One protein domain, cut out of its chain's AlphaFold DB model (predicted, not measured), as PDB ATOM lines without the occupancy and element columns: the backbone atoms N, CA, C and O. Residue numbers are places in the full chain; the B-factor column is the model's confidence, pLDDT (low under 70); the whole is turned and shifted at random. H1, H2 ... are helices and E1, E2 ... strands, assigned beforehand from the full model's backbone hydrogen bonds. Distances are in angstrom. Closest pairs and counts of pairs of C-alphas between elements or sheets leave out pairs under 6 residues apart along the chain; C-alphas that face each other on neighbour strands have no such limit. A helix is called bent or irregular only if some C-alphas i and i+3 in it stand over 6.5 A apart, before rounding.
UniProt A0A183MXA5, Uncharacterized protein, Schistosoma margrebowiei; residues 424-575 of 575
ATOM      1  N   GLN A 424      96.257 -26.991 189.554       81.62
ATOM      2  CA  GLN A 424      96.090 -25.841 188.654       81.62
ATOM      3  C   GLN A 424      94.959 -26.071 187.646       81.62
ATOM      4  O   GLN A 424      94.628 -27.217 187.329       81.62
ATOM      5  N   ALA A 425      94.426 -24.980 187.089       87.06
ATOM      6  CA  ALA A 425      93.444 -25.017 186.011       87.06
ATOM      7  C   ALA A 425      93.958 -25.815 184.796       87.06
ATOM      8  O   ALA A 425      95.135 -25.750 184.426       87.06
ATOM      9  N   LEU A 426      93.072 -26.596 184.175       86.19
ATOM     10  CA  LEU A 426      93.440 -27.495 183.079       86.19
ATOM     11  C   LEU A 426      93.458 -26.769 181.731       86.19
ATOM     12  O   LEU A 426      92.513 -26.050 181.414       86.19
ATOM     13  N   THR A 427      94.488 -27.017 180.918       87.50
ATOM     14  CA  THR A 427      94.517 -26.613 179.503       87.50
ATOM     15  C   THR A 427      93.650 -27.533 178.644       87.50
ATOM     16  O   THR A 427      93.430 -28.699 178.993       87.50
ATOM     17  N   THR A 428      93.184 -27.022 177.503       85.19
ATOM     18  CA  THR A 428      92.294 -27.716 176.556       85.19
ATOM     19  C   THR A 428      92.801 -29.111 176.175       85.19
ATOM     20  O   THR A 428      92.094 -30.089 176.402       85.19
ATOM     21  N   ASP A 429      94.054 -29.244 175.742       83.75
ATOM     22  CA  ASP A 429      94.672 -30.528 175.360       83.75
ATOM     23  C   ASP A 429      94.662 -31.558 176.507       83.75
ATOM     24  O   ASP A 429      94.473 -32.758 176.288       83.75
ATOM     25  N   ARG A 430      94.815 -31.111 177.762       81.69
ATOM     26  CA  ARG A 430      94.737 -31.997 178.938       81.69
ATOM     27  C   ARG A 430      93.301 -32.389 179.269       81.69
ATOM     28  O   ARG A 430      93.097 -33.493 179.775       81.69
ATOM     29  N   ILE A 431      92.324 -31.526 178.985       83.62
ATOM     30  CA  ILE A 431      90.896 -31.848 179.099       83.62
ATOM     31  C   ILE A 431      90.528 -32.889 178.042       83.62
ATOM     32  O   ILE A 431      89.984 -33.927 178.400       83.62
ATOM     33  N   GLU A 432      90.896 -32.682 176.776       83.00
ATOM     34  CA  GLU A 432      90.638 -33.630 175.682       83.00
ATOM     35  C   GLU A 432      91.308 -34.988 175.927       83.00
ATOM     36  O   GLU A 432      90.644 -36.025 175.865       83.00
ATOM     37  N   THR A 433      92.580 -34.992 176.340       78.31
ATOM     38  CA  THR A 433      93.296 -36.218 176.735       78.31
ATOM     39  C   THR A 433      92.565 -36.958 177.863       78.31
ATOM     40  O   THR A 433      92.359 -38.169 177.783       78.31
ATOM     41  N   ARG A 434      92.122 -36.256 178.919       78.06
ATOM     42  CA  ARG A 434      91.368 -36.880 180.024       78.06
ATOM     43  C   ARG A 434      89.974 -37.341 179.592       78.06
ATOM     44  O   ARG A 434      89.534 -38.386 180.055       78.06
ATOM     45  N   ARG A 435      89.304 -36.623 178.690       79.44
ATOM     46  CA  ARG A 435      87.985 -36.979 178.139       79.44
ATOM     47  C   ARG A 435      88.053 -38.229 177.256       79.44
ATOM     48  O   ARG A 435      87.135 -39.040 177.283       79.44
ATOM     49  N   SER A 436      89.167 -38.430 176.549       72.81
ATOM     50  CA  SER A 436      89.468 -39.665 175.811       72.81
ATOM     51  C   SER A 436      89.767 -40.857 176.740       72.81
ATOM     52  O   SER A 436      89.342 -41.975 176.468       72.81
ATOM     53  N   LEU A 437      90.443 -40.622 177.876       73.25
ATOM     54  CA  LEU A 437      90.829 -41.675 178.833       73.25
ATOM     55  C   LEU A 437      89.721 -42.098 179.816       73.25
ATOM     56  O   LEU A 437      89.616 -43.279 180.137       73.25
ATOM     57  N   TYR A 438      88.933 -41.146 180.325       72.88
ATOM     58  CA  TYR A 438      87.906 -41.374 181.356       72.88
ATOM     59  C   TYR A 438      86.469 -41.291 180.813       72.88
ATOM     60  O   TYR A 438      85.527 -41.654 181.515       72.88
ATOM     61  N   GLY A 439      86.285 -40.834 179.571       76.94
ATOM     62  CA  GLY A 439      84.978 -40.690 178.937       76.94
ATOM     63  C   GLY A 439      84.219 -39.421 179.343       76.94
ATOM     64  O   GLY A 439      84.795 -38.371 179.628       76.94
ATOM     65  N   ILE A 440      82.890 -39.522 179.308       79.44
ATOM     66  CA  ILE A 440      81.931 -38.450 179.614       79.44
ATOM     67  C   ILE A 440      81.421 -38.661 181.044       79.44
ATOM     68  O   ILE A 440      81.053 -39.786 181.386       79.44
ATOM     69  N   ASN A 441      81.319 -37.603 181.858       81.00
ATOM     70  CA  ASN A 441      80.782 -37.689 183.224       81.00
ATOM     71  C   ASN A 441      79.250 -37.885 183.220       81.00
ATOM     72  O   ASN A 441      78.472 -36.966 183.478       81.00
ATOM     73  N   LYS A 442      78.791 -39.080 182.836       75.50
ATOM     74  CA  LYS A 442      77.370 -39.407 182.694       75.50
ATOM     75  C   LYS A 442      77.100 -40.888 182.947       75.50
ATOM     76  O   LYS A 442      77.487 -41.748 182.161       75.50
ATOM     77  N   ILE A 443      76.306 -41.170 183.977       68.88
ATOM     78  CA  ILE A 443      75.776 -42.510 184.257       68.88
ATOM     79  C   ILE A 443      74.629 -42.808 183.274       68.88
ATOM     80  O   ILE A 443      73.466 -42.506 183.551       68.88
ATOM     81  N   ASP A 444      74.929 -43.378 182.100       61.06
ATOM     82  CA  ASP A 444      73.881 -43.794 181.156       61.06
ATOM     83  C   ASP A 444      73.343 -45.198 181.468       61.06
ATOM     84  O   ASP A 444      73.847 -46.220 181.006       61.06
ATOM     85  N   ILE A 445      72.257 -45.244 182.242       64.44
ATOM     86  CA  ILE A 445      71.504 -46.478 182.486       64.44
ATOM     87  C   ILE A 445      70.802 -46.887 181.185       64.44
ATOM     88  O   ILE A 445      69.779 -46.299 180.813       64.44
ATOM     89  N   SER A 446      71.325 -47.887 180.474       59.69
ATOM     90  CA  SER A 446      70.635 -48.458 179.312       59.69
ATOM     91  C   SER A 446      69.309 -49.092 179.754       59.69
ATOM     92  O   SER A 446      69.266 -49.939 180.645       59.69
ATOM     93  N   LEU A 447      68.196 -48.639 179.165       65.88
ATOM     94  CA  LEU A 447      66.868 -49.162 179.496       65.88
ATOM     95  C   LEU A 447      66.720 -50.572 178.931       65.88
ATOM     96  O   LEU A 447      67.024 -50.818 177.760       65.88
ATOM     97  N   THR A 448      66.197 -51.493 179.735       68.38
ATOM     98  CA  THR A 448      65.910 -52.842 179.260       68.38
ATOM     99  C   THR A 448      64.767 -52.796 178.236       68.38
ATOM    100  O   THR A 448      63.695 -52.247 178.508       68.38
ATOM    101  N   PRO A 449      64.951 -53.327 177.011       72.50
ATOM    102  CA  PRO A 449      63.912 -53.240 175.995       72.50
ATOM    103  C   PRO A 449      62.694 -54.056 176.431       72.50
ATOM    104  O   PRO A 449      62.831 -55.186 176.906       72.50
ATOM    105  N   ILE A 450      61.492 -53.509 176.223       70.38
ATOM    106  CA  ILE A 450      60.222 -54.086 176.706       70.38
ATOM    107  C   ILE A 450      60.057 -55.549 176.257       70.38
ATOM    108  O   ILE A 450      59.547 -56.369 177.011       70.38
ATOM    109  N   ILE A 451      60.566 -55.907 175.074       66.50
ATOM    110  CA  ILE A 451      60.591 -57.284 174.555       66.50
ATOM    111  C   ILE A 451      61.373 -58.230 175.490       66.50
ATOM    112  O   ILE A 451      60.891 -59.317 175.796       66.50
ATOM    113  N   LYS A 452      62.538 -57.815 176.007       69.25
ATOM    114  CA  LYS A 452      63.362 -58.606 176.941       69.25
ATOM    115  C   LYS A 452      62.696 -58.733 178.314       69.25
ATOM    116  O   LYS A 452      62.700 -59.819 178.886       69.25
ATOM    117  N   LEU A 453      62.052 -57.668 178.804       64.94
ATOM    118  CA  LEU A 453      61.221 -57.721 180.018       64.94
ATOM    119  C   LEU A 453      60.033 -58.682 179.857       64.94
ATOM    120  O   LEU A 453      59.755 -59.480 180.753       64.94
ATOM    121  N   VAL A 454      59.360 -58.650 178.702       64.88
ATOM    122  CA  VAL A 454      58.235 -59.541 178.387       64.88
ATOM    123  C   VAL A 454      58.689 -60.999 178.314       64.88
ATOM    124  O   VAL A 454      58.088 -61.847 178.972       64.88
ATOM    125  N   LEU A 455      59.772 -61.291 177.587       63.47
ATOM    126  CA  LEU A 455      60.325 -62.643 177.455       63.47
ATOM    127  C   LEU A 455      60.798 -63.211 178.802       63.47
ATOM    128  O   LEU A 455      60.426 -64.334 179.140       63.47
ATOM    129  N   ASN A 456      61.522 -62.430 179.610       64.81
ATOM    130  CA  ASN A 456      61.923 -62.847 180.958       64.81
ATOM    131  C   ASN A 456      60.699 -63.081 181.861       64.81
ATOM    132  O   ASN A 456      60.620 -64.099 182.544       64.81
ATOM    133  N   GLY A 457      59.701 -62.191 181.819       63.28
ATOM    134  CA  GLY A 457      58.452 -62.361 182.565       63.28
ATOM    135  C   GLY A 457      57.687 -63.628 182.163       63.28
ATOM    136  O   GLY A 457      57.187 -64.345 183.028       63.28
ATOM    137  N   VAL A 458      57.637 -63.954 180.868       61.62
ATOM    138  CA  VAL A 458      57.050 -65.207 180.363       61.62
ATOM    139  C   VAL A 458      57.878 -66.427 180.788       61.62
ATOM    140  O   VAL A 458      57.296 -67.455 181.129       61.62
ATOM    141  N   TYR A 459      59.210 -66.326 180.835       58.84
ATOM    142  CA  TYR A 459      60.092 -67.406 181.288       58.84
ATOM    143  C   TYR A 459      59.897 -67.738 182.778       58.84
ATOM    144  O   TYR A 459      59.721 -68.909 183.125       58.84
ATOM    145  N   GLU A 460      59.815 -66.733 183.654       59.09
ATOM    146  CA  GLU A 460      59.515 -66.942 185.080       59.09
ATOM    147  C   GLU A 460      58.073 -67.433 185.303       59.09
ATOM    148  O   GLU A 460      57.844 -68.378 186.065       59.09
ATOM    149  N   LEU A 461      57.094 -66.904 184.555       54.47
ATOM    150  CA  LEU A 461      55.732 -67.457 184.527       54.47
ATOM    151  C   LEU A 461      55.711 -68.924 184.060       54.47
ATOM    152  O   LEU A 461      54.866 -69.692 184.519       54.47
ATOM    153  N   ARG A 462      56.653 -69.352 183.207       55.69
ATOM    154  CA  ARG A 462      56.796 -70.753 182.780       55.69
ATOM    155  C   ARG A 462      57.282 -71.661 183.914       55.69
ATOM    156  O   ARG A 462      56.826 -72.800 183.976       55.69
ATOM    157  N   LYS A 463      58.122 -71.168 184.836       56.94
ATOM    158  CA  LYS A 463      58.491 -71.889 186.074       56.94
ATOM    159  C   LYS A 463      57.297 -71.983 187.032       56.94
ATOM    160  O   LYS A 463      56.960 -73.061 187.516       56.94
ATOM    161  N   CYS A 464      56.594 -70.869 187.242       55.28
ATOM    162  CA  CYS A 464      55.422 -70.792 188.125       55.28
ATOM    163  C   CYS A 464      54.139 -71.430 187.548       55.28
ATOM    164  O   CYS A 464      53.142 -71.541 188.266       55.28
ATOM    165  N   ARG A 465      54.163 -71.883 186.285       53.28
ATOM    166  CA  ARG A 465      53.030 -72.440 185.523       53.28
ATOM    167  C   ARG A 465      52.220 -73.479 186.299       53.28
ATOM    168  O   ARG A 465      50.998 -73.420 186.262       53.28
ATOM    169  N   TRP A 466      52.880 -74.381 187.023       50.62
ATOM    170  CA  TRP A 466      52.226 -75.424 187.824       50.62
ATOM    171  C   TRP A 466      51.422 -74.837 188.993       50.62
ATOM    172  O   TRP A 466      50.229 -75.108 189.123       50.62
ATOM    173  N   LYS A 467      52.045 -73.965 189.799       51.72
ATOM    174  CA  LYS A 467      51.415 -73.334 190.972       51.72
ATOM    175  C   LYS A 467      50.248 -72.429 190.566       51.72
ATOM    176  O   LYS A 467      49.179 -72.492 191.165       51.72
ATOM    177  N   LEU A 468      50.424 -71.628 189.511       53.12
ATOM    178  CA  LEU A 468      49.387 -70.704 189.045       53.12
ATOM    179  C   LEU A 468      48.233 -71.424 188.325       53.12
ATOM    180  O   LEU A 468      47.087 -71.005 188.458       53.12
ATOM    181  N   ALA A 469      48.497 -72.524 187.606       56.72
ATOM    182  CA  ALA A 469      47.441 -73.325 186.983       56.72
ATOM    183  C   ALA A 469      46.519 -73.980 188.024       56.72
ATOM    184  O   ALA A 469      45.305 -73.962 187.833       56.72
ATOM    185  N   VAL A 470      47.072 -74.494 189.130       57.38
ATOM    186  CA  VAL A 470      46.280 -75.036 190.250       57.38
ATOM    187  C   VAL A 470      45.385 -73.953 190.853       57.38
ATOM    188  O   VAL A 470      44.175 -74.140 190.918       57.38
ATOM    189  N   ILE A 471      45.943 -72.787 191.201       56.53
ATOM    190  CA  ILE A 471      45.173 -71.675 191.787       56.53
ATOM    191  C   ILE A 471      44.061 -71.202 190.835       56.53
ATOM    192  O   ILE A 471      42.916 -71.052 191.254       56.53
ATOM    193  N   CYS A 472      44.347 -71.021 189.541       53.66
ATOM    194  CA  CYS A 472      43.314 -70.621 188.583       53.66
ATOM    195  C   CYS A 472      42.216 -71.677 188.399       53.66
ATOM    196  O   CYS A 472      41.065 -71.293 188.233       53.66
ATOM    197  N   LYS A 473      42.552 -72.975 188.431       53.69
ATOM    198  CA  LYS A 473      41.587 -74.074 188.254       53.69
ATOM    199  C   LYS A 473      40.744 -74.352 189.510       53.69
ATOM    200  O   LYS A 473      39.717 -75.013 189.409       53.69
ATOM    201  N   LEU A 474      41.163 -73.840 190.670       53.12
ATOM    202  CA  LEU A 474      40.390 -73.858 191.918       53.12
ATOM    203  C   LEU A 474      39.475 -72.632 192.083       53.12
ATOM    204  O   LEU A 474      38.477 -72.728 192.788       53.12
ATOM    205  N   LEU A 475      39.809 -71.492 191.463       53.03
ATOM    206  CA  LEU A 475      39.093 -70.221 191.663       53.03
ATOM    207  C   LEU A 475      38.162 -69.808 190.514       53.03
ATOM    208  O   LEU A 475      37.247 -69.026 190.752       53.03
ATOM    209  N   PHE A 476      38.377 -70.290 189.285       52.97
ATOM    210  CA  PHE A 476      37.587 -69.885 188.116       52.97
ATOM    211  C   PHE A 476      37.190 -71.101 187.275       52.97
ATOM    212  O   PHE A 476      38.040 -71.908 186.895       52.97
ATOM    213  N   ARG A 477      35.885 -71.223 187.000       49.09
ATOM    214  CA  ARG A 477      35.285 -72.359 186.284       49.09
ATOM    215  C   ARG A 477      35.295 -72.174 184.764       49.09
ATOM    216  O   ARG A 477      35.513 -73.148 184.049       49.09
ATOM    217  N   ASP A 478      35.132 -70.936 184.305       51.66
ATOM    218  CA  ASP A 478      34.995 -70.579 182.891       51.66
ATOM    219  C   ASP A 478      36.268 -69.907 182.343       51.66
ATOM    220  O   ASP A 478      37.004 -69.213 183.054       51.66
ATOM    221  N   SER A 479      36.582 -70.163 181.070       59.53
ATOM    222  CA  SER A 479      37.907 -69.895 180.489       59.53
ATOM    223  C   SER A 479      38.206 -68.420 180.220       59.53
ATOM    224  O   SER A 479      39.357 -67.986 180.357       59.53
ATOM    225  N   ASP A 480      37.190 -67.651 179.835       58.84
ATOM    226  CA  ASP A 480      37.394 -66.429 179.052       58.84
ATOM    227  C   ASP A 480      37.548 -65.189 179.943       58.84
ATOM    228  O   ASP A 480      38.484 -64.399 179.762       58.84
ATOM    229  N   GLU A 481      36.740 -65.072 181.001       55.66
ATOM    230  CA  GLU A 481      36.951 -64.068 182.053       55.66
ATOM    231  C   GLU A 481      38.314 -64.262 182.731       55.66
ATOM    232  O   GLU A 481      39.094 -63.319 182.902       55.66
ATOM    233  N   ALA A 482      38.674 -65.515 183.023       58.81
ATOM    234  CA  ALA A 482      39.967 -65.859 183.597       58.81
ATOM    235  C   ALA A 482      41.148 -65.505 182.669       58.81
ATOM    236  O   ALA A 482      42.264 -65.292 183.157       58.81
ATOM    237  N   TYR A 483      40.943 -65.428 181.349       60.78
ATOM    238  CA  TYR A 483      41.945 -64.947 180.393       60.78
ATOM    239  C   TYR A 483      42.041 -63.410 180.385       60.78
ATOM    240  O   TYR A 483      43.151 -62.863 180.410       60.78
ATOM    241  N   SER A 484      40.906 -62.701 180.425       61.03
ATOM    242  CA  SER A 484      40.871 -61.229 180.452       61.03
ATOM    243  C   SER A 484      41.556 -60.661 181.708       61.03
ATOM    244  O   SER A 484      42.397 -59.756 181.614       61.03
ATOM    245  N   ILE A 485      41.307 -61.273 182.873       64.19
ATOM    246  CA  ILE A 485      41.917 -60.903 184.157       64.19
ATOM    247  C   ILE A 485      43.442 -61.073 184.094       64.19
ATOM    248  O   ILE A 485      44.175 -60.135 184.418       64.19
ATOM    249  N   LYS A 486      43.944 -62.206 183.577       64.62
ATOM    250  CA  LYS A 486      45.392 -62.451 183.393       64.62
ATOM    251  C   LYS A 486      46.042 -61.413 182.475       64.62
ATOM    252  O   LYS A 486      47.089 -60.862 182.820       64.62
ATOM    253  N   ARG A 487      45.414 -61.102 181.335       66.44
ATOM    254  CA  ARG A 487      45.920 -60.112 180.367       66.44
ATOM    255  C   ARG A 487      45.962 -58.700 180.963       66.44
ATOM    256  O   ARG A 487      46.942 -57.982 180.756       66.44
ATOM    257  N   SER A 488      44.944 -58.310 181.734       69.06
ATOM    258  CA  SER A 488      44.904 -56.997 182.394       69.06
ATOM    259  C   SER A 488      45.925 -56.879 183.537       69.06
ATOM    260  O   SER A 488      46.618 -55.864 183.628       69.06
ATOM    261  N   GLY A 489      46.090 -57.929 184.350       70.56
ATOM    262  CA  GLY A 489      47.088 -57.996 185.420       70.56
ATOM    263  C   GLY A 489      48.516 -57.891 184.887       70.56
ATOM    264  O   GLY A 489      49.278 -57.034 185.329       70.56
ATOM    265  N   TYR A 490      48.856 -58.678 183.861       67.94
ATOM    266  CA  TYR A 490      50.172 -58.622 183.219       67.94
ATOM    267  C   TYR A 490      50.474 -57.234 182.627       67.94
ATOM    268  O   TYR A 490      51.546 -56.678 182.869       67.94
ATOM    269  N   LYS A 491      49.503 -56.614 181.935       73.38
ATOM    270  CA  LYS A 491      49.639 -55.247 181.399       73.38
ATOM    271  C   LYS A 491      49.865 -54.206 182.505       73.38
ATOM    272  O   LYS A 491      50.666 -53.293 182.311       73.38
ATOM    273  N   LYS A 492      49.205 -54.337 183.665       72.81
ATOM    274  CA  LYS A 492      49.445 -53.476 184.838       72.81
ATOM    275  C   LYS A 492      50.872 -53.648 185.377       72.81
ATOM    276  O   LYS A 492      51.558 -52.648 185.551       72.81
ATOM    277  N   VAL A 493      51.336 -54.887 185.567       70.56
ATOM    278  CA  VAL A 493      52.688 -55.186 186.079       70.56
ATOM    279  C   VAL A 493      53.778 -54.620 185.164       70.56
ATOM    280  O   VAL A 493      54.617 -53.854 185.633       70.56
ATOM    281  N   VAL A 494      53.741 -54.918 183.858       72.56
ATOM    282  CA  VAL A 494      54.743 -54.416 182.895       72.56
ATOM    283  C   VAL A 494      54.753 -52.884 182.850       72.56
ATOM    284  O   VAL A 494      55.822 -52.276 182.882       72.56
ATOM    285  N   ASN A 495      53.580 -52.240 182.863       72.25
ATOM    286  CA  ASN A 495      53.492 -50.778 182.903       72.25
ATOM    287  C   ASN A 495      54.082 -50.177 184.191       72.25
ATOM    288  O   ASN A 495      54.692 -49.111 184.122       72.25
ATOM    289  N   SER A 496      53.921 -50.826 185.347       72.06
ATOM    290  CA  SER A 496      54.527 -50.370 186.606       72.06
ATOM    291  C   SER A 496      56.050 -50.516 186.601       72.06
ATOM    292  O   SER A 496      56.740 -49.575 186.983       72.06
ATOM    293  N   PHE A 497      56.595 -51.629 186.095       68.94
ATOM    294  CA  PHE A 497      58.049 -51.788 185.946       68.94
ATOM    295  C   PHE A 497      58.647 -50.726 185.013       68.94
ATOM    296  O   PHE A 497      59.569 -50.022 185.414       68.94
ATOM    297  N   VAL A 498      58.060 -50.518 183.828       74.31
ATOM    298  CA  VAL A 498      58.520 -49.490 182.875       74.31
ATOM    299  C   VAL A 498      58.375 -48.069 183.443       74.31
ATOM    300  O   VAL A 498      59.194 -47.202 183.140       74.31
ATOM    301  N   LYS A 499      57.370 -47.797 184.290       75.19
ATOM    302  CA  LYS A 499      57.270 -46.521 185.022       75.19
ATOM    303  C   LYS A 499      58.398 -46.358 186.043       75.19
ATOM    304  O   LYS A 499      59.014 -45.296 186.065       75.19
ATOM    305  N   ASN A 500      58.687 -47.386 186.840       70.12
ATOM    306  CA  ASN A 500      59.720 -47.334 187.877       70.12
ATOM    307  C   ASN A 500      61.131 -47.216 187.276       70.12
ATOM    308  O   ASN A 500      61.910 -46.383 187.721       70.12
ATOM    309  N   GLU A 501      61.436 -47.972 186.220       67.00
ATOM    310  CA  GLU A 501      62.713 -47.905 185.490       67.00
ATOM    311  C   GLU A 501      62.931 -46.514 184.859       67.00
ATOM    312  O   GLU A 501      64.011 -45.929 184.962       67.00
ATOM    313  N   ARG A 502      61.874 -45.914 184.289       72.00
ATOM    314  CA  ARG A 502      61.904 -44.530 183.782       72.00
ATOM    315  C   ARG A 502      61.993 -43.480 184.891       72.00
ATOM    316  O   ARG A 502      62.573 -42.426 184.651       72.00
ATOM    317  N   ALA A 503      61.425 -43.730 186.071       69.19
ATOM    318  CA  ALA A 503      61.570 -42.849 187.227       69.19
ATOM    319  C   ALA A 503      63.017 -42.874 187.742       69.19
ATOM    320  O   ALA A 503      63.635 -41.820 187.838       69.19
ATOM    321  N   LEU A 504      63.593 -44.067 187.937       62.97
ATOM    322  CA  LEU A 504      65.002 -44.259 188.293       62.97
ATOM    323  C   LEU A 504      65.939 -43.557 187.301       62.97
ATOM    324  O   LEU A 504      66.776 -42.761 187.722       62.97
ATOM    325  N   LYS A 505      65.752 -43.750 185.984       65.44
ATOM    326  CA  LYS A 505      66.574 -43.053 184.979       65.44
ATOM    327  C   LYS A 505      66.429 -41.524 185.039       65.44
ATOM    328  O   LYS A 505      67.406 -40.821 184.816       65.44
ATOM    329  N   ARG A 506      65.249 -40.986 185.374       59.88
ATOM    330  CA  ARG A 506      65.054 -39.532 185.556       59.88
ATOM    331  C   ARG A 506      65.728 -38.990 186.816       59.88
ATOM    332  O   ARG A 506      66.247 -37.885 186.763       59.88
ATOM    333  N   THR A 507      65.736 -39.748 187.911       61.03
ATOM    334  CA  THR A 507      66.391 -39.337 189.163       61.03
ATOM    335  C   THR A 507      67.918 -39.391 189.062       61.03
ATOM    336  O   THR A 507      68.587 -38.568 189.674       61.03
ATOM    337  N   VAL A 508      68.477 -40.330 188.284       57.56
ATOM    338  CA  VAL A 508      69.937 -40.508 188.141       57.56
ATOM    339  C   VAL A 508      70.544 -39.654 187.015       57.56
ATOM    340  O   VAL A 508      71.694 -39.245 187.115       57.56
ATOM    341  N   CYS A 509      69.802 -39.344 185.946       55.41
ATOM    342  CA  CYS A 509      70.322 -38.580 184.801       55.41
ATOM    343  C   CYS A 509      69.967 -37.077 184.855       55.41
ATOM    344  O   CYS A 509      69.373 -36.554 183.909       55.41
ATOM    345  N   VAL A 510      70.328 -36.379 185.938       64.50
ATOM    346  CA  VAL A 510      70.143 -34.918 186.072       64.50
ATOM    347  C   VAL A 510      71.455 -34.195 185.759       64.50
ATOM    348  O   VAL A 510      72.342 -34.163 186.604       64.50
ATOM    349  N   SER A 511      71.588 -33.579 184.580       70.56
ATOM    350  CA  SER A 511      72.705 -32.659 184.319       70.56
ATOM    351  C   SER A 511      72.403 -31.247 184.829       70.56
ATOM    352  O   SER A 511      71.252 -30.809 184.866       70.56
ATOM    353  N   SER A 512      73.443 -30.519 185.234       79.69
ATOM    354  CA  SER A 512      73.348 -29.116 185.655       79.69
ATOM    355  C   SER A 512      74.596 -28.342 185.244       79.69
ATOM    356  O   SER A 512      75.641 -28.938 184.989       79.69
ATOM    357  N   LYS A 513      74.515 -27.008 185.191       84.81
ATOM    358  CA  LYS A 513      75.705 -26.178 184.970       84.81
ATOM    359  C   LYS A 513      76.546 -26.083 186.240       84.81
ATOM    360  O   LYS A 513      76.002 -25.986 187.338       84.81
ATOM    361  N   VAL A 514      77.861 -26.131 186.065       83.50
ATOM    362  CA  VAL A 514      78.881 -26.127 187.119       83.50
ATOM    363  C   VAL A 514      79.919 -25.068 186.757       83.50
ATOM    364  O   VAL A 514      80.323 -24.980 185.599       83.50
ATOM    365  N   GLY A 515      80.331 -24.242 187.721       85.69
ATOM    366  CA  GLY A 515      81.404 -23.268 187.518       85.69
ATOM    367  C   GLY A 515      82.761 -23.962 187.590       85.69
ATOM    368  O   GLY A 515      83.085 -24.537 188.627       85.69
ATOM    369  N   VAL A 516      83.540 -23.916 186.511       88.12
ATOM    370  CA  VAL A 516      84.831 -24.611 186.389       88.12
ATOM    371  C   VAL A 516      85.926 -23.622 186.000       88.12
ATOM    372  O   VAL A 516      85.739 -22.854 185.057       88.12
ATOM    373  N   CYS A 517      87.067 -23.660 186.691       87.25
ATOM    374  CA  CYS A 517      88.265 -22.914 186.312       87.25
ATOM    375  C   CYS A 517      89.116 -23.721 185.324       87.25
ATOM    376  O   CYS A 517      89.566 -24.831 185.633       87.25
ATOM    377  N   ARG A 518      89.333 -23.166 184.130       90.69
ATOM    378  CA  ARG A 518      90.075 -23.798 183.026       90.69
ATOM    379  C   ARG A 518      91.018 -22.787 182.372       90.69
ATOM    380  O   ARG A 518      90.744 -21.589 182.371       90.69
ATOM    381  N   ARG A 519      92.142 -23.273 181.835       86.06
ATOM    382  CA  ARG A 519      93.216 -22.447 181.269       86.06
ATOM    383  C   ARG A 519      93.072 -22.332 179.752       86.06
ATOM    384  O   ARG A 519      93.308 -23.309 179.040       86.06
ATOM    385  N   TYR A 520      92.749 -21.137 179.271       81.31
ATOM    386  CA  TYR A 520      92.645 -20.793 177.850       81.31
ATOM    387  C   TYR A 520      93.616 -19.656 177.524       81.31
ATOM    388  O   TYR A 520      93.707 -18.688 178.275       81.31
ATOM    389  N   ASP A 521      94.368 -19.787 176.428       77.88
ATOM    390  CA  ASP A 521      95.364 -18.794 175.974       77.88
ATOM    391  C   ASP A 521      96.301 -18.291 177.102       77.88
ATOM    392  O   ASP A 521      96.532 -17.101 177.310       77.88
ATOM    393  N   GLY A 522      96.776 -19.234 177.927       74.88
ATOM    394  CA  GLY A 522      97.661 -18.971 179.067       74.88
ATOM    395  C   GLY A 522      97.010 -18.341 180.308       74.88
ATOM    396  O   GLY A 522      97.709 -18.161 181.305       74.88
ATOM    397  N   LYS A 523      95.705 -18.034 180.294       82.12
ATOM    398  CA  LYS A 523      94.968 -17.424 181.416       82.12
ATOM    399  C   LYS A 523      93.961 -18.390 182.032       82.12
ATOM    400  O   LYS A 523      93.348 -19.187 181.327       82.12
ATOM    401  N   ASP A 524      93.774 -18.275 183.342       87.00
ATOM    402  CA  ASP A 524      92.804 -19.061 184.110       87.00
ATOM    403  C   ASP A 524      91.484 -18.288 184.208       87.00
ATOM    404  O   ASP A 524      91.477 -17.157 184.697       87.00
ATOM    405  N   ASP A 525      90.386 -18.885 183.740       85.12
ATOM    406  CA  ASP A 525      89.055 -18.264 183.727       85.12
ATOM    407  C   ASP A 525      87.962 -19.230 184.221       85.12
ATOM    408  O   ASP A 525      88.068 -20.451 184.064       85.12
ATOM    409  N   PHE A 526      86.909 -18.679 184.832       86.12
ATOM    410  CA  PHE A 526      85.796 -19.420 185.430       86.12
ATOM    411  C   PHE A 526      84.569 -19.425 184.516       86.12
ATOM    412  O   PHE A 526      83.896 -18.412 184.337       86.12
ATOM    413  N   MET A 527      84.211 -20.604 184.007       87.69
ATOM    414  CA  MET A 527      83.135 -20.776 183.026       87.69
ATOM    415  C   MET A 527      82.075 -21.794 183.459       87.69
ATOM    416  O   MET A 527      82.357 -22.754 184.174       87.69
ATOM    417  N   LEU A 528      80.830 -21.582 183.016       87.31
ATOM    418  CA  LEU A 528      79.690 -22.456 183.312       87.31
ATOM    419  C   LEU A 528      79.609 -23.619 182.315       87.31
ATOM    420  O   LEU A 528      78.976 -23.529 181.262       87.31
ATOM    421  N   VAL A 529      80.238 -24.729 182.684       86.75
ATOM    422  CA  VAL A 529      80.312 -25.972 181.906       86.75
ATOM    423  C   VAL A 529      79.125 -26.882 182.261       86.75
ATOM    424  O   VAL A 529      78.542 -26.766 183.338       86.75
ATOM    425  N   ASP A 530      78.710 -27.781 181.362       88.19
ATOM    426  CA  ASP A 530      77.744 -28.830 181.725       88.19
ATOM    427  C   ASP A 530      78.388 -29.898 182.616       88.19
ATOM    428  O   ASP A 530      79.523 -30.301 182.368       88.19
ATOM    429  N   SER A 531      77.664 -30.425 183.608       84.44
ATOM    430  CA  SER A 531      78.197 -31.478 184.480       84.44
ATOM    431  C   SER A 531      78.628 -32.739 183.724       84.44
ATOM    432  O   SER A 531      79.487 -33.469 184.214       84.44
ATOM    433  N   THR A 532      78.101 -32.969 182.516       85.62
ATOM    434  CA  THR A 532      78.529 -34.066 181.632       85.62
ATOM    435  C   THR A 532      79.912 -33.876 180.995       85.62
ATOM    436  O   THR A 532      80.496 -34.847 180.516       85.62
ATOM    437  N   GLU A 533      80.475 -32.664 181.011       84.94
ATOM    438  CA  GLU A 533      81.789 -32.341 180.427       84.94
ATOM    439  C   GLU A 533      82.901 -32.133 181.467       84.94
ATOM    440  O   GLU A 533      83.986 -31.652 181.123       84.94
ATOM    441  N   LEU A 534      82.631 -32.470 182.729       84.81
ATOM    442  CA  LEU A 534      83.638 -32.512 183.785       84.81
ATOM    443  C   LEU A 534      84.622 -33.660 183.530       84.81
ATOM    444  O   LEU A 534      84.214 -34.769 183.177       84.81
ATOM    445  N   VAL A 535      85.912 -33.405 183.745       85.50
ATOM    446  CA  VAL A 535      86.977 -34.415 183.716       85.50
ATOM    447  C   VAL A 535      87.676 -34.506 185.078       85.50
ATOM    448  O   VAL A 535      87.783 -33.495 185.777       85.50
ATOM    449  N   PRO A 536      88.202 -35.680 185.482       83.25
ATOM    450  CA  PRO A 536      88.880 -35.832 186.769       83.25
ATOM    451  C   PRO A 536      90.010 -34.812 186.956       83.25
ATOM    452  O   PRO A 536      90.962 -34.782 186.168       83.25
ATOM    453  N   GLY A 537      89.899 -33.975 187.991       80.06
ATOM    454  CA  GLY A 537      90.827 -32.883 188.297       80.06
ATOM    455  C   GLY A 537      90.552 -31.546 187.603       80.06
ATOM    456  O   GLY A 537      91.483 -30.750 187.500       80.06
ATOM    457  N   ASP A 538      89.341 -31.312 187.093       86.06
ATOM    458  CA  ASP A 538      88.799 -29.958 186.909       86.06
ATOM    459  C   ASP A 538      88.700 -29.229 188.267       86.06
ATOM    460  O   ASP A 538      88.377 -29.843 189.286       86.06
ATOM    461  N   LEU A 539      88.935 -27.912 188.288       86.75
ATOM    462  CA  LEU A 539      88.758 -27.079 189.483       86.75
ATOM    463  C   LEU A 539      87.340 -26.496 189.514       86.75
ATOM    464  O   LEU A 539      86.994 -25.688 188.657       86.75
ATOM    465  N   ILE A 540      86.524 -26.884 190.497       88.19
ATOM    466  CA  ILE A 540      85.099 -26.517 190.577       88.19
ATOM    467  C   ILE A 540      84.857 -25.445 191.649       88.19
ATOM    468  O   ILE A 540      85.287 -25.589 192.791       88.19
ATOM    469  N   ALA A 541      84.106 -24.397 191.299       85.81
ATOM    470  CA  ALA A 541      83.598 -23.401 192.239       85.81
ATOM    471  C   ALA A 541      82.213 -23.800 192.774       85.81
ATOM    472  O   ALA A 541      81.243 -23.893 192.018       85.81
ATOM    473  N   ILE A 542      82.107 -23.984 194.093       84.94
ATOM    474  CA  ILE A 542      80.831 -24.192 194.791       84.94
ATOM    475  C   ILE A 542      80.200 -22.814 195.077       84.94
ATOM    476  O   ILE A 542      80.815 -22.008 195.778       84.94
ATOM    477  N   PRO A 543      78.994 -22.502 194.563       82.38
ATOM    478  CA  PRO A 543      78.349 -21.214 194.803       82.38
ATOM    479  C   PRO A 543      77.810 -21.110 196.237       82.38
ATOM    480  O   PRO A 543      77.310 -22.081 196.805       82.38
ATOM    481  N   SER A 544      77.821 -19.902 196.804       77.50
ATOM    482  CA  SER A 544      77.336 -19.620 198.168       77.50
ATOM    483  C   SER A 544      75.828 -19.846 198.367       77.50
ATOM    484  O   SER A 544      75.375 -19.989 199.500       77.50
ATOM    485  N   SER A 545      75.053 -19.945 197.282       77.75
ATOM    486  CA  SER A 545      73.654 -20.402 197.287       77.75
ATOM    487  C   SER A 545      73.488 -21.905 197.559       77.75
ATOM    488  O   SER A 545      72.363 -22.374 197.722       77.75
ATOM    489  N   GLY A 546      74.586 -22.667 197.552       77.50
ATOM    490  CA  GLY A 546      74.589 -24.124 197.489       77.50
ATOM    491  C   GLY A 546      74.358 -24.659 196.071       77.50
ATOM    492  O   GLY A 546      73.841 -23.966 195.189       77.50
ATOM    493  N   CYS A 547      74.746 -25.916 195.857       78.44
ATOM    494  CA  CYS A 547      74.540 -26.668 194.619       78.44
ATOM    495  C   CYS A 547      74.313 -28.161 194.914       78.44
ATOM    496  O   CYS A 547      74.621 -28.646 196.004       78.44
ATOM    497  N   LEU A 548      73.806 -28.901 193.926       81.31
ATOM    498  CA  LEU A 548      73.873 -30.363 193.922       81.31
ATOM    499  C   LEU A 548      75.246 -30.780 193.374       81.31
ATOM    500  O   LEU A 548      75.632 -30.317 192.301       81.31
ATOM    501  N   MET A 549      75.975 -31.637 194.089       81.94
ATOM    502  CA  MET A 549      77.234 -32.201 193.587       81.94
ATOM    503  C   MET A 549      76.955 -33.254 192.509       81.94
ATOM    504  O   MET A 549      76.077 -34.097 192.676       81.94
ATOM    505  N   GLN A 550      77.703 -33.179 191.405       78.44
ATOM    506  CA  GLN A 550      77.511 -33.983 190.184       78.44
ATOM    507  C   GLN A 550      78.712 -34.895 189.860       78.44
ATOM    508  O   GLN A 550      78.796 -35.479 188.779       78.44
ATOM    509  N   CYS A 551      79.672 -34.956 190.777       81.00
ATOM    510  CA  CYS A 551      80.874 -35.776 190.737       81.00
ATOM    511  C   CYS A 551      81.437 -35.876 192.161       81.00
ATOM    512  O   CYS A 551      81.152 -35.014 193.001       81.00
ATOM    513  N   ASP A 552      82.273 -36.879 192.409       83.00
ATOM    514  CA  ASP A 552      83.102 -36.918 193.612       83.00
ATOM    515  C   ASP A 552      84.158 -35.800 193.541       83.00
ATOM    516  O   ASP A 552      84.698 -35.505 192.470       83.00
ATOM    517  N   ALA A 553      84.427 -35.132 194.665       80.44
ATOM    518  CA  ALA A 553      85.318 -33.975 194.721       80.44
ATOM    519  C   ALA A 553      86.019 -33.859 196.082       80.44
ATOM    520  O   ALA A 553      85.497 -34.301 197.105       80.44
ATOM    521  N   VAL A 554      87.185 -33.210 196.090       81.31
ATOM    522  CA  VAL A 554      87.952 -32.881 197.301       81.31
ATOM    523  C   VAL A 554      87.921 -31.369 197.499       81.31
ATOM    524  O   VAL A 554      88.210 -30.616 196.569       81.31
ATOM    525  N   LEU A 555      87.580 -30.916 198.707       82.75
ATOM    526  CA  LEU A 555      87.589 -29.496 199.053       82.75
ATOM    527  C   LEU A 555      89.037 -29.009 199.217       82.75
ATOM    528  O   LEU A 555      89.746 -29.468 200.108       82.75
ATOM    529  N   LEU A 556      89.471 -28.089 198.352       80.19
ATOM    530  CA  LEU A 556      90.833 -27.537 198.380       80.19
ATOM    531  C   LEU A 556      90.952 -26.295 199.277       80.19
ATOM    532  O   LEU A 556      91.975 -26.102 199.929       80.19
ATOM    533  N   THR A 557      89.924 -25.441 199.298       76.56
ATOM    534  CA  THR A 557      89.926 -24.155 200.010       76.56
ATOM    535  C   THR A 557      88.536 -23.807 200.549       76.56
ATOM    536  O   THR A 557      87.523 -24.021 199.886       76.56
ATOM    537  N   GLY A 558      88.486 -23.232 201.756       80.81
ATOM    538  CA  GLY A 558      87.238 -22.887 202.448       80.81
ATOM    539  C   GLY A 558      86.617 -24.054 203.226       80.81
ATOM    540  O   GLY A 558      87.248 -25.089 203.407       80.81
ATOM    541  N   ASN A 559      85.377 -23.862 203.689       77.94
ATOM    542  CA  ASN A 559      84.575 -24.840 204.439       77.94
ATOM    543  C   ASN A 559      83.201 -24.983 203.756       77.94
ATOM    544  O   ASN A 559      82.652 -23.972 203.307       77.94
ATOM    545  N   CYS A 560      82.601 -26.180 203.712       78.44
ATOM    546  CA  CYS A 560      81.269 -26.370 203.121       78.44
ATOM    547  C   CYS A 560      80.432 -27.442 203.839       78.44
ATOM    548  O   CYS A 560      80.846 -28.587 203.966       78.44
ATOM    549  N   ILE A 561      79.201 -27.090 204.228       80.94
ATOM    550  CA  ILE A 561      78.288 -28.013 204.916       80.94
ATOM    551  C   ILE A 561      77.579 -28.912 203.891       80.94
ATOM    552  O   ILE A 561      76.734 -28.442 203.123       80.94
ATOM    553  N   VAL A 562      77.871 -30.212 203.916       80.56
ATOM    554  CA  VAL A 562      77.331 -31.225 202.994       80.56
ATOM    555  C   VAL A 562      76.092 -31.910 203.588       80.56
ATOM    556  O   VAL A 562      75.999 -32.155 204.793       80.56
ATOM    557  N   ASN A 563      75.112 -32.246 202.740       80.75
ATOM    558  CA  ASN A 563      73.950 -33.055 203.119       80.75
ATOM    559  C   ASN A 563      73.931 -34.396 202.371       80.75
ATOM    560  O   ASN A 563      73.380 -34.500 201.277       80.75
ATOM    561  N   GLU A 564      74.485 -35.436 202.989       78.06
ATOM    562  CA  GLU A 564      74.579 -36.782 202.409       78.06
ATOM    563  C   GLU A 564      73.291 -37.618 202.519       78.06
ATOM    564  O   GLU A 564      73.290 -38.791 202.145       78.06
ATOM    565  N   SER A 565      72.186 -37.061 203.031       74.19
ATOM    566  CA  SER A 565      70.987 -37.832 203.404       74.19
ATOM    567  C   SER A 565      70.424 -38.723 202.291       74.19
ATOM    568  O   SER A 565      69.848 -39.770 202.578       74.19
ATOM    569  N   SER A 566      70.609 -38.325 201.030       68.25
ATOM    570  CA  SER A 566      70.169 -39.062 199.836       68.25
ATOM    571  C   SER A 566      71.088 -40.226 199.432       68.25
ATOM    572  O   SER A 566      70.661 -41.076 198.658       68.25
ATOM    573  N   LEU A 567      72.330 -40.259 199.929       66.44
ATOM    574  CA  LEU A 567      73.347 -41.273 199.620       66.44
ATOM    575  C   LEU A 567      73.576 -42.227 200.799       66.44
ATOM    576  O   LEU A 567      73.588 -43.441 200.615       66.44
ATOM    577  N   THR A 568      73.720 -41.696 202.017       67.44
ATOM    578  CA  THR A 568      74.035 -42.492 203.221       67.44
ATOM    579  C   THR A 568      72.819 -42.787 204.102       67.44
ATOM    580  O   THR A 568      72.941 -43.478 205.114       67.44
ATOM    581  N   GLY A 569      71.639 -42.251 203.760       65.81
ATOM    582  CA  GLY A 569      70.405 -42.387 204.548       65.81
ATOM    583  C   GLY A 569      70.424 -41.647 205.893       65.81
ATOM    584  O   GLY A 569      69.477 -41.753 206.671       65.81
ATOM    585  N   ARG A 570      71.495 -40.901 206.199       51.84
ATOM    586  CA  ARG A 570      71.681 -40.189 207.470       51.84
ATOM    587  C   ARG A 570      71.201 -38.747 207.340       51.84
ATOM    588  O   ARG A 570      71.745 -37.970 206.570       51.84
ATOM    589  N   SER A 571      70.217 -38.354 208.146       58.25
ATOM    590  CA  SER A 571      69.625 -37.004 208.144       58.25
ATOM    591  C   SER A 571      70.483 -35.913 208.814       58.25
ATOM    592  O   SER A 571      70.014 -34.790 209.002       58.25
ATOM    593  N   LYS A 572      71.732 -36.218 209.190       61.69
ATOM    594  CA  LYS A 572      72.680 -35.239 209.738       61.69
ATOM    595  C   LYS A 572      73.478 -34.608 208.602       61.69
ATOM    596  O   LYS A 572      74.130 -35.324 207.849       61.69
ATOM    597  N   LYS A 573      73.475 -33.276 208.535       67.31
ATOM    598  CA  LYS A 573      74.445 -32.522 207.733       67.31
ATOM    599  C   LYS A 573      75.837 -32.664 208.353       67.31
ATOM    600  O   LYS A 573      75.947 -32.680 209.582       67.31
ATOM    601  N   LEU A 574      76.864 -32.752 207.517       65.38
ATOM    602  CA  LEU A 574      78.270 -32.787 207.926       65.38
ATOM    603  C   LEU A 574      78.913 -31.422 207.614       65.38
ATOM    604  O   LEU A 574      78.611 -30.874 206.552       65.38
ATOM    605  N   PRO A 575      79.699 -30.836 208.535       56.22
ATOM    606  CA  PRO A 575      80.396 -29.566 208.324       56.22
ATOM    607  C   PRO A 575      81.701 -29.714 207.527       56.22
ATOM    608  O   PRO A 575      82.224 -30.850 207.471       56.22
TER     609      PRO A 575
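Overview. This is residues 424 to 575 of the 575 residues of an uncharacterized protein of Schistosoma margrebowiei (UniProt A0A183MXA5). A small head of three strands and loops stands at one end of a long helical arm. In the arm H3 runs back to the head, while the sharply bent helix H2 bows away from it; H1 grazes the sheet, and residues 542 to 564 loop away from it to H4. The printed part has 152 residues, in the order H1, H2, H3, E1, E2, E3, H4, its class mixed, helices and strands; the antiparallel sheet runs E2, E1, E3. It is extended, with a radius of gyration of the C-alphas of 25.3 A and spans of 81 by 38 by 21 A.

Along the chain. Find C-alpha 513 at (75.705, -26.178, 184.970), where E1, residues 513 to 520, begins its 19.1 A. E2, residues 523 to 530, is 20.7 A long, and E3 is residues 539 to 541. H3, residues 479 to 508, runs 44.1 A from C-alpha 479 at (37.907, -69.895, 180.489). H2, residues 450 to 475, was assigned as one helix by its hydrogen bonds but is bent: C-alphas 463 and 466 are 7.4 A apart. Its arms are H2a, residues 450 to 463, and H2b, residues 466 to 475. H1 is residues 428 to 438, H4 residues 565 to 568.

Arrangement. Look between E1 and E2, a hairpin: N 516 and O 527 are 2.9 A apart, within hydrogen-bond range. Between antiparallel E1 and E3, N 517 and O 539 are 2.8 A apart. H1 only grazes the sheet, with residues 428 to 431. H2a and H3 only just touch, with 3 pairs of C-alphas within 8 A, the closest Val 454 and Val 494 at 7.7 A, at a steep tilt of 51 degrees. H2a and H2b are about perpendicular, at 81 degrees. Every O i to N i+4 pair is within range in H1, H2a and H2b, and 25 of 26 in H3; H4 is too short for one.

Size, cuts and confidence. The farthest C-alphas, of Arg 477 and Gly 522, are 82.4 A apart. The printed part has no cut; the links H1 to H2 and E3 to H4 are long. The model's confidence is under 70 for 65 residues, among them 451 to 488 and 566 to 575.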